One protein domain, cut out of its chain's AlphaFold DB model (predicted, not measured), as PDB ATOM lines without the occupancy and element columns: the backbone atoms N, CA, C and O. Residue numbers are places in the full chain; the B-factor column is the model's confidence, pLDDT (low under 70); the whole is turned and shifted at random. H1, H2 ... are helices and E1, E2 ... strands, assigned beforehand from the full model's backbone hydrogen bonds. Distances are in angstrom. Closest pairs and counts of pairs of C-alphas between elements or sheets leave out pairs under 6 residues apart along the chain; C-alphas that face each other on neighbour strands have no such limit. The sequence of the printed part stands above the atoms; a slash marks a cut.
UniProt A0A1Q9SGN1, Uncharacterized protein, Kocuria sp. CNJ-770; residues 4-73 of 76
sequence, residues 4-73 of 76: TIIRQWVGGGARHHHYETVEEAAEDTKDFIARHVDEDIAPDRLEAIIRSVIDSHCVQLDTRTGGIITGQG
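AT A GLANCE: This is residues 4 to 73 of the 76 residues of an uncharacterized protein of Kocuria sp. CNJ-770 (UniProt A0A1Q9SGN1). Picture one small twisted sheet of four strands with two helices over one face and the other face bare. The sheet is two hairpins side by side, E1 with E2 and E3 with E4; H1 runs along the strands over its inner part, while H2 stands up from it over the edge strand E4 and packs on H1 at a steep tilt. The printed part has 70 residues, with two named helices and four named strands in the order E1, E2, H1, H2, E3, E4, and its class is mixed, helices and strands. The mixed sheet runs E2, E1, E3, E4. The whole is compact and rounded, with a radius of gyration of the C-alphas of 11.1 A and spans of 28 by 25 by 21 A.

HOW THE PARTS SIT: Start with E1, residues 5 to 10, and its hairpin partner E2, residues 15 to 19: they are antiparallel at 155 degrees, with N 7 and O 17 at 2.9 A. On the other side of E1 look for E3, residues 58 to 62, parallel at 23 degrees, with N 8 and O 59 at 2.8 A. E3 forms a hairpin with E4, residues 67 to 70, antiparallel at 168 degrees, with N 60 and O 69 at 2.8 A. The sheet is only just strongly twisted, its C-alphas lying up to 4.4 A off the best plane. H1, residues 22 to 36, is on the sheet at a height of 9.4 A, over E1 and E3, and runs along the strands, at 15 degrees to E1 on the local plane. H2, residues 43 to 55, is on the same face at a height of 10.6 A; it lies over E4 and stands up from the sheet, rising 50 degrees. Its closest C-alphas to E4 are those of Val 53 and Thr 70, 6.7 A apart. H1 and H2 touch, closest at the C-alphas of Ala 26 and Ile 50, 5.8 A, with a steep tilt of 54 degrees, opposite ways. In both helices every O i to N i+4 pair is within hydrogen-bond range.

IN THESE COORDINATES: Find C-alpha 5 at (-143.411, 373.796, 1.271); from there E1 runs 16.0 A to C-alpha 10. E2 covers 13.1 A. H1 goes from C-alpha 22 at (-146.897, 375.647, 8.757) over 20.9 A, and H2 spans 18.3 A. E3 covers 13.3 A, and E4, 10.1 A long, ends at C-alpha 70, (-134.761, 379.825, -0.233).

THE WHOLE: The C-alphas of Gly 13 and Asp 44 are the two farthest apart, 30.8 A. The printed part has no cut; the link from H1 to H2 is short, and the other links are tight. Mean pLDDT of the printed part is 82.0; look for values under 70 at residue 4, residues 12 to 14 and residue 72.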
ATOM      1  N   THR A   4    -147.944 374.639   1.151       64.94
ATOM      2  CA  THR A   4    -147.156 373.551   0.575       64.94
ATOM      3  C   THR A   4    -145.725 374.033   0.430       64.94
ATOM      4  O   THR A   4    -145.441 374.877  -0.418       64.94
ATOM      5  N   ILE A   5    -144.846 373.499   1.277       74.00
ATOM      6  CA  ILE A   5    -143.411 373.796   1.271       74.00
ATOM      7  C   ILE A   5    -142.687 372.531   0.836       74.00
ATOM      8  O   ILE A   5    -142.850 371.478   1.453       74.00
ATOM      9  N   ILE A   6    -141.889 372.635  -0.221       76.06
ATOM     10  CA  ILE A   6    -141.041 371.541  -0.690       76.06
ATOM     11  C   ILE A   6    -139.640 371.745  -0.114       76.06
ATOM     12  O   ILE A   6    -138.988 372.744  -0.417       76.06
ATOM     13  N   ARG A   7    -139.156 370.792   0.692       81.38
ATOM     14  CA  ARG A   7    -137.780 370.801   1.211       81.38
ATOM     15  C   ARG A   7    -136.858 369.893   0.435       81.38
ATOM     16  O   ARG A   7    -137.232 368.763   0.139       81.38
ATOM     17  N   GLN A   8    -135.643 370.365   0.186       80.88
ATOM     18  CA  GLN A   8    -134.564 369.596  -0.420       80.88
ATOM     19  C   GLN A   8    -133.383 369.491   0.537       80.88
ATOM     20  O   GLN A   8    -132.709 370.478   0.813       80.88
ATOM     21  N   TRP A   9    -133.120 368.282   1.019       80.31
ATOM     22  CA  TRP A   9    -131.967 368.004   1.872       80.31
ATOM     23  C   TRP A   9    -130.739 367.716   1.009       80.31
ATOM     24  O   TRP A   9    -130.734 366.774   0.215       80.31
ATOM     25  N   VAL A  10    -129.691 368.518   1.162       75.56
ATOM     26  CA  VAL A  10    -128.419 368.374   0.452       75.56
ATOM     27  C   VAL A  10    -127.360 367.980   1.469       75.56
ATOM     28  O   VAL A  10    -127.266 368.573   2.533       75.56
ATOM     29  N   GLY A  11    -126.589 366.931   1.166       70.06
ATOM     30  CA  GLY A  11    -125.512 366.452   2.038       70.06
ATOM     31  C   GLY A  11    -125.732 365.104   2.722       70.06
ATOM     32  O   GLY A  11    -124.765 364.377   2.929       70.06
ATOM     33  N   GLY A  12    -126.987 364.723   2.970       67.00
ATOM     34  CA  GLY A  12    -127.399 363.383   3.430       67.00
ATOM     35  C   GLY A  12    -128.014 362.496   2.334       67.00
ATOM     36  O   GLY A  12    -128.584 361.447   2.632       67.00
ATOM     37  N   GLY A  13    -127.929 362.939   1.074       63.84
ATOM     38  CA  GLY A  13    -128.682 362.410  -0.068       63.84
ATOM     39  C   GLY A  13    -129.936 363.243  -0.349       63.84
ATOM     40  O   GLY A  13    -130.583 363.712   0.584       63.84
ATOM     41  N   ALA A  14    -130.265 363.436  -1.631       63.03
ATOM     42  CA  ALA A  14    -131.411 364.246  -2.040       63.03
ATOM     43  C   ALA A  14    -132.715 363.624  -1.521       63.03
ATOM     44  O   ALA A  14    -133.069 362.504  -1.894       63.03
ATOM     45  N   ARG A  15    -133.418 364.349  -0.650       71.56
ATOM     46  CA  ARG A  15    -134.740 363.971  -0.141       71.56
ATOM     47  C   ARG A  15    -135.692 365.138  -0.302       71.56
ATOM     48  O   ARG A  15    -135.345 366.257   0.076       71.56
ATOM     49  N   HIS A  16    -136.877 364.847  -0.829       74.19
ATOM     50  CA  HIS A  16    -137.988 365.784  -0.913       74.19
ATOM     51  C   HIS A  16    -138.938 365.538   0.252       74.19
ATOM     52  O   HIS A  16    -139.393 364.410   0.436       74.19
ATOM     53  N   HIS A  17    -139.219 366.575   1.037       76.25
ATOM     54  CA  HIS A  17    -140.243 366.522   2.078       76.25
ATOM     55  C   HIS A  17    -141.315 367.570   1.800       76.25
ATOM     56  O   HIS A  17    -140.994 368.692   1.400       76.25
ATOM     57  N   HIS A  18    -142.573 367.184   1.987       79.62
ATOM     58  CA  HIS A  18    -143.737 368.046   1.833       79.62
ATOM     59  C   HIS A  18    -144.448 368.134   3.179       79.62
ATOM     60  O   HIS A  18    -144.716 367.105   3.789       79.62
ATOM     61  N   TYR A  19    -144.710 369.359   3.626       80.81
ATOM     62  CA  TYR A  19    -145.452 369.630   4.855       80.81
ATOM     63  C   TYR A  19    -146.867 370.070   4.497       80.81
ATOM     64  O   TYR A  19    -147.051 370.881   3.583       80.81
ATOM     65  N   GLU A  20    -147.854 369.550   5.222       76.62
ATOM     66  CA  GLU A  20    -149.254 369.960   5.081       76.62
ATOM     67  C   GLU A  20    -149.562 371.197   5.938       76.62
ATOM     68  O   GLU A  20    -150.484 371.964   5.628       76.62
ATOM     69  N   THR A  21    -148.762 371.424   6.990       83.12
ATOM     70  CA  THR A  21    -148.931 372.520   7.946       83.12
ATOM     71  C   THR A  21    -147.694 373.412   8.066       83.12
ATOM     72  O   THR A  21    -146.550 373.019   7.828       83.12
ATOM     73  N   VAL A  22    -147.945 374.660   8.466       83.25
ATOM     74  CA  VAL A  22    -146.897 375.647   8.757       83.25
ATOM     75  C   VAL A  22    -146.142 375.289  10.035       83.25
ATOM     76  O   VAL A  22    -144.941 375.530  10.121       83.25
ATOM     77  N   GLU A  23    -146.839 374.720  11.018       86.44
ATOM     78  CA  GLU A  23    -146.269 374.355  12.315       86.44
ATOM     79  C   GLU A  23    -145.214 373.258  12.163       86.44
ATOM     80  O   GLU A  23    -144.095 373.445  12.636       86.44
ATOM     81  N   GLU A  24    -145.502 372.195  11.404       85.69
ATOM     82  CA  GLU A  24    -144.532 371.118  11.155       85.69
ATOM     83  C   GLU A  24    -143.287 371.632  10.424       85.69
ATOM     84  O   GLU A  24    -142.156 371.316  10.800       85.69
ATOM     85  N   ALA A  25    -143.469 372.482   9.408       84.94
ATOM     86  CA  ALA A  25    -142.344 373.099   8.713       84.94
ATOM     87  C   ALA A  25    -141.532 374.014   9.647       84.94
ATOM     88  O   ALA A  25    -140.301 374.043   9.582       84.94
ATOM     89  N   ALA A  26    -142.188 374.770  10.529       88.69
ATOM     90  CA  ALA A  26    -141.513 375.630  11.493       88.69
ATOM     91  C   ALA A  26    -140.692 374.815  12.503       88.69
ATOM     92  O   ALA A  26    -139.530 375.147  12.742       88.69
ATOM     93  N   GLU A  27    -141.263 373.747  13.064       89.56
ATOM     94  CA  GLU A  27    -140.580 372.856  14.007       89.56
ATOM     95  C   GLU A  27    -139.376 372.160  13.366       89.56
ATOM     96  O   GLU A  27    -138.287 372.192  13.935       89.56
ATOM     97  N   ASP A  28    -139.521 371.641  12.145       87.75
ATOM     98  CA  ASP A  28    -138.412 371.021  11.412       87.75
ATOM     99  C   ASP A  28    -137.285 372.026  11.111       87.75
ATOM    100  O   ASP A  28    -136.105 371.702  11.214       87.75
ATOM    101  N   THR A  29    -137.621 373.287  10.803       87.94
ATOM    102  CA  THR A  29    -136.610 374.358  10.642       87.94
ATOM    103  C   THR A  29    -135.833 374.596  11.929       87.94
ATOM    104  O   THR A  29    -134.613 374.731  11.887       87.94
ATOM    105  N   LYS A  30    -136.531 374.664  13.068       89.25
ATOM    106  CA  LYS A  30    -135.895 374.863  14.376       89.25
ATOM    107  C   LYS A  30    -134.957 373.708  14.703       89.25
ATOM    108  O   LYS A  30    -133.826 373.951  15.110       89.25
ATOM    109  N   ASP A  31    -135.413 372.477  14.483       89.06
ATOM    110  CA  ASP A  31    -134.619 371.270  14.711       89.06
ATOM    111  C   ASP A  31    -133.381 371.225  13.801       89.06
ATOM    112  O   ASP A  31    -132.279 370.943  14.271       89.06
ATOM    113  N   PHE A  32    -133.523 371.593  12.522       87.75
ATOM    114  CA  PHE A  32    -132.390 371.714  11.606       87.75
ATOM    115  C   PHE A  32    -131.364 372.744  12.091       87.75
ATOM    116  O   PHE A  32    -130.173 372.438  12.139       87.75
ATOM    117  N   ILE A  33    -131.815 373.945  12.472       87.44
ATOM    118  CA  ILE A  33    -130.935 375.020  12.952       87.44
ATOM    119  C   ILE A  33    -130.168 374.571  14.195       87.44
ATOM    120  O   ILE A  33    -128.944 374.679  14.217       87.44
ATOM    121  N   ALA A  34    -130.868 373.983  15.166       86.56
ATOM    122  CA  ALA A  34    -130.264 373.490  16.398       86.56
ATOM    123  C   ALA A  34    -129.232 372.373  16.160       86.56
ATOM    124  O   ALA A  34    -128.265 372.258  16.906       86.56
ATOM    125  N   ARG A  35    -129.425 371.533  15.133       85.69
ATOM    126  CA  ARG A  35    -128.528 370.398  14.844       85.69
ATOM    127  C   ARG A  35    -127.360 370.729  13.922       85.69
ATOM    128  O   ARG A  35    -126.329 370.067  14.014       85.69
ATOM    129  N   HIS A  36    -127.543 371.662  12.991       83.50
ATOM    130  CA  HIS A  36    -126.624 371.844  11.864       83.50
ATOM    131  C   HIS A  36    -126.065 373.257  11.716       83.50
ATOM    132  O   HIS A  36    -125.076 373.410  11.004       83.50
ATOM    133  N   VAL A  37    -126.675 374.265  12.342       80.19
ATOM    134  CA  VAL A  37    -126.298 375.671  12.157       80.19
ATOM    135  C   VAL A  37    -125.635 376.211  13.418       80.19
ATOM    136  O   VAL A  37    -124.429 376.434  13.413       80.19
ATOM    137  N   ASP A  38    -126.413 376.413  14.485       76.69
ATOM    138  CA  ASP A  38    -125.942 376.932  15.771       76.69
ATOM    139  C   ASP A  38    -127.052 376.790  16.832       76.69
ATOM    140  O   ASP A  38    -128.220 377.074  16.542       76.69
ATOM    141  N   GLU A  39    -126.706 376.378  18.054       72.00
ATOM    142  CA  GLU A  39    -127.655 376.317  19.179       72.00
ATOM    143  C   GLU A  39    -127.946 377.704  19.777       72.00
ATOM    144  O   GLU A  39    -129.004 377.904  20.373       72.00
ATOM    145  N   ASP A  40    -127.057 378.679  19.555       79.38
ATOM    146  CA  ASP A  40    -127.082 380.009  20.180       79.38
ATOM    147  C   ASP A  40    -127.660 381.108  19.262       79.38
ATOM    148  O   ASP A  40    -127.413 382.309  19.427       79.38
ATOM    149  N   ILE A  41    -128.451 380.729  18.251       82.56
ATOM    150  CA  ILE A  41    -129.064 381.714  17.357       82.56
ATOM    151  C   ILE A  41    -130.043 382.612  18.140       82.56
ATOM    152  O   ILE A  41    -130.913 382.144  18.876       82.56
ATOM    153  N   ALA A  42    -129.931 383.930  17.956       87.56
ATOM    154  CA  ALA A  42    -130.816 384.877  18.630       87.56
ATOM    155  C   ALA A  42    -132.300 384.607  18.274       87.56
ATOM    156  O   ALA A  42    -132.602 384.417  17.089       87.56
ATOM    157  N   PRO A  43    -133.242 384.661  19.239       86.25
ATOM    158  CA  PRO A  43    -134.655 384.343  19.004       86.25
ATOM    159  C   PRO A  43    -135.303 385.153  17.874       86.25
ATOM    160  O   PRO A  43    -136.002 384.587  17.035       86.25
ATOM    161  N   ASP A  44    -135.012 386.455  17.784       87.69
ATOM    162  CA  ASP A  44    -135.535 387.318  16.715       87.69
ATOM    163  C   ASP A  44    -135.039 386.880  15.329       87.69
ATOM    164  O   ASP A  44    -135.771 386.919  14.335       87.69
ATOM    165  N   ARG A  45    -133.782 386.424  15.258       87.12
ATOM    166  CA  ARG A  45    -133.183 385.908  14.027       87.12
ATOM    167  C   ARG A  45    -133.795 384.559  13.660       87.12
ATOM    168  O   ARG A  45    -134.106 384.350  12.491       87.12
ATOM    169  N   LEU A  46    -134.024 383.683  14.639       87.81
ATOM    170  CA  LEU A  46    -134.713 382.407  14.438       87.81
ATOM    171  C   LEU A  46    -136.116 382.615  13.857       87.81
ATOM    172  O   LEU A  46    -136.476 381.976  12.869       87.81
ATOM    173  N   GLU A  47    -136.894 383.537  14.428       88.81
ATOM    174  CA  GLU A  47    -138.226 383.871  13.917       88.81
ATOM    175  C   GLU A  47    -138.185 384.404  12.482       88.81
ATOM    176  O   GLU A  47    -139.019 384.018  11.661       88.81
ATOM    177  N   ALA A  48    -137.213 385.260  12.153       89.06
ATOM    178  CA  ALA A  48    -137.053 385.785  10.799       89.06
ATOM    179  C   ALA A  48    -136.744 384.673   9.780       89.06
ATOM    180  O   ALA A  48    -137.336 384.651   8.698       89.06
ATOM    181  N   ILE A  49    -135.874 383.723  10.142       87.81
ATOM    182  CA  ILE A  49    -135.542 382.564   9.300       87.81
ATOM    183  C   ILE A  49    -136.785 381.705   9.067       87.81
ATOM    184  O   ILE A  49    -137.114 381.398   7.923       87.81
ATOM    185  N   ILE A  50    -137.511 381.366  10.135       89.00
ATOM    186  CA  ILE A  50    -138.733 380.556  10.056       89.00
ATOM    187  C   ILE A  50    -139.769 381.229   9.153       89.00
ATOM    188  O   ILE A  50    -140.333 380.575   8.279       89.00
ATOM    189  N   ARG A  51    -139.989 382.540   9.306       88.56
ATOM    190  CA  ARG A  51    -140.922 383.288   8.449       88.56
ATOM    191  C   ARG A  51    -140.506 383.245   6.980       88.56
ATOM    192  O   ARG A  51    -141.356 382.981   6.140       88.56
ATOM    193  N   SER A  52    -139.222 383.435   6.672       87.62
ATOM    194  CA  SER A  52    -138.720 383.359   5.291       87.62
ATOM    195  C   SER A  52    -138.876 381.955   4.690       87.62
ATOM    196  O   SER A  52    -139.264 381.811   3.530       87.62
ATOM    197  N   VAL A  53    -138.643 380.909   5.486       86.81
ATOM    198  CA  VAL A  53    -138.843 379.508   5.087       86.81
ATOM    199  C   VAL A  53    -140.316 379.203   4.809       86.81
ATOM    200  O   VAL A  53    -140.615 378.544   3.818       86.81
ATOM    201  N   ILE A  54    -141.234 379.694   5.645       86.50
ATOM    202  CA  ILE A  54    -142.682 379.485   5.479       86.50
ATOM    203  C   ILE A  54    -143.227 380.238   4.264       86.50
ATOM    204  O   ILE A  54    -144.083 379.717   3.553       86.50
ATOM    205  N   ASP A  55    -142.731 381.451   4.021       86.12
ATOM    206  CA  ASP A  55    -143.110 382.272   2.863       86.12
ATOM    207  C   ASP A  55    -142.575 381.691   1.539       86.12
ATOM    208  O   ASP A  55    -143.017 382.051   0.448       86.12
ATOM    209  N   SER A  56    -141.635 380.746   1.618       83.62
ATOM    210  CA  SER A  56    -140.999 380.130   0.460       83.62
ATOM    211  C   SER A  56    -141.702 378.849   0.017       83.62
ATOM    212  O   SER A  56    -141.908 377.915   0.787       83.62
ATOM    213  N   HIS A  57    -141.965 378.735  -1.285       77.19
ATOM    214  CA  HIS A  57    -142.496 377.503  -1.882       77.19
ATOM    215  C   HIS A  57    -141.480 376.346  -1.904       77.19
ATOM    216  O   HIS A  57    -141.862 375.176  -1.891       77.19
ATOM    217  N   CYS A  58    -140.184 376.669  -1.960       82.75
ATOM    218  CA  CYS A  58    -139.092 375.703  -2.004       82.75
ATOM    219  C   CYS A  58    -137.943 376.162  -1.103       82.75
ATOM    220  O   CYS A  58    -137.525 377.323  -1.169       82.75
ATOM    221  N   VAL A  59    -137.443 375.246  -0.277       87.31
ATOM    222  CA  VAL A  59    -136.369 375.484   0.693       87.31
ATOM    223  C   VAL A  59    -135.334 374.378   0.536       87.31
ATOM    224  O   VAL A  59    -135.669 373.193   0.536       87.31
ATOM    225  N   GLN A  60    -134.067 374.744   0.424       87.88
ATOM    226  CA  GLN A  60    -132.952 373.813   0.408       87.88
ATOM    227  C   GLN A  60    -132.204 373.894   1.742       87.88
ATOM    228  O   GLN A  60    -131.828 374.975   2.189       87.88
ATOM    229  N   LEU A  61    -131.997 372.736   2.362       86.94
ATOM    230  CA  LEU A  61    -131.277 372.568   3.619       86.94
ATOM    231  C   LEU A  61    -129.966 371.836   3.341       86.94
ATOM    232  O   LEU A  61    -129.978 370.667   2.950       86.94
ATOM    233  N   ASP A  62    -128.838 372.514   3.517       86.44
ATOM    234  CA  ASP A  62    -127.505 371.932   3.376       86.44
ATOM    235  C   ASP A  62    -127.002 371.436   4.737       86.44
ATOM    236  O   ASP A  62    -126.551 372.209   5.582       86.44
ATOM    237  N   THR A  63    -127.055 370.122   4.948       83.88
ATOM    238  CA  THR A  63    -126.605 369.490   6.195       83.88
ATOM    239  C   THR A  63    -125.084 369.425   6.331       83.88
ATOM    240  O   THR A  63    -124.599 369.082   7.408       83.88
ATOM    241  N   ARG A  64    -124.311 369.700   5.268       81.50
ATOM    242  CA  ARG A  64    -122.837 369.689   5.313       81.50
ATOM    243  C   ARG A  64    -122.288 371.016   5.790       81.50
ATOM    244  O   ARG A  64    -121.288 371.018   6.498       81.50
ATOM    245  N   THR A  65    -122.899 372.113   5.355       81.50
ATOM    246  CA  THR A  65    -122.442 373.467   5.690       81.50
ATOM    247  C   THR A  65    -123.307 374.152   6.739       81.50
ATOM    248  O   THR A  65    -122.934 375.233   7.177       81.50
ATOM    249  N   GLY A  66    -124.450 373.566   7.116       82.50
ATOM    250  CA  GLY A  66    -125.437 374.238   7.965       82.50
ATOM    251  C   GLY A  66    -126.169 375.355   7.219       82.50
ATOM    252  O   GLY A  66    -126.502 376.376   7.804       82.50
ATOM    253  N   GLY A  67    -126.365 375.199   5.908       86.56
ATOM    254  CA  GLY A  67    -126.927 376.253   5.066       86.56
ATOM    255  C   GLY A  67    -128.442 376.148   4.912       86.56
ATOM    256  O   GLY A  67    -128.953 375.054   4.671       86.56
ATOM    257  N   ILE A  68    -129.168 377.268   4.957       87.19
ATOM    258  CA  ILE A  68    -130.583 377.330   4.541       87.19
ATOM    259  C   ILE A  68    -130.709 378.268   3.344       87.19
ATOM    260  O   ILE A  68    -130.407 379.455   3.442       87.19
ATOM    261  N   ILE A  69    -131.198 377.753   2.218       86.75
ATOM    262  CA  ILE A  69    -131.376 378.510   0.976       86.75
ATOM    263  C   ILE A  69    -132.856 378.508   0.606       86.75
ATOM    264  O   ILE A  69    -133.498 377.461   0.562       86.75
ATOM    265  N   THR A  70    -133.399 379.674   0.288       85.06
ATOM    266  CA  THR A  70    -134.761 379.825  -0.233       85.06
ATOM    267  C   THR A  70    -134.744 380.455  -1.619       85.06
ATOM    268  O   THR A  70    -133.694 380.855  -2.125       85.06
ATOM    269  N   GLY A  71    -135.915 380.596  -2.248       70.88
ATOM    270  CA  GLY A  71    -136.045 381.332  -3.511       70.88
ATOM    271  C   GLY A  71    -135.566 382.794  -3.444       70.88
ATOM    272  O   GLY A  71    -135.379 383.413  -4.488       70.88
ATOM    273  N   GLN A  72    -135.343 383.332  -2.239       66.94
ATOM    274  CA  GLN A  72    -134.817 384.678  -1.989       66.94
ATOM    275  C   GLN A  72    -133.285 384.712  -1.806       66.94
ATOM    276  O   GLN A  72    -132.708 385.797  -1.776       66.94
ATOM    277  N   GLY A  73    -132.614 383.556  -1.722       73.19
ATOM    278  CA  GLY A  73    -131.165 383.442  -1.531       73.19
ATOM    279  C   GLY A  73    -130.767 382.631  -0.292       73.19
ATOM    280  O   GLY A  73    -131.592 381.956   0.322       73.19
TER     281      GLY A  73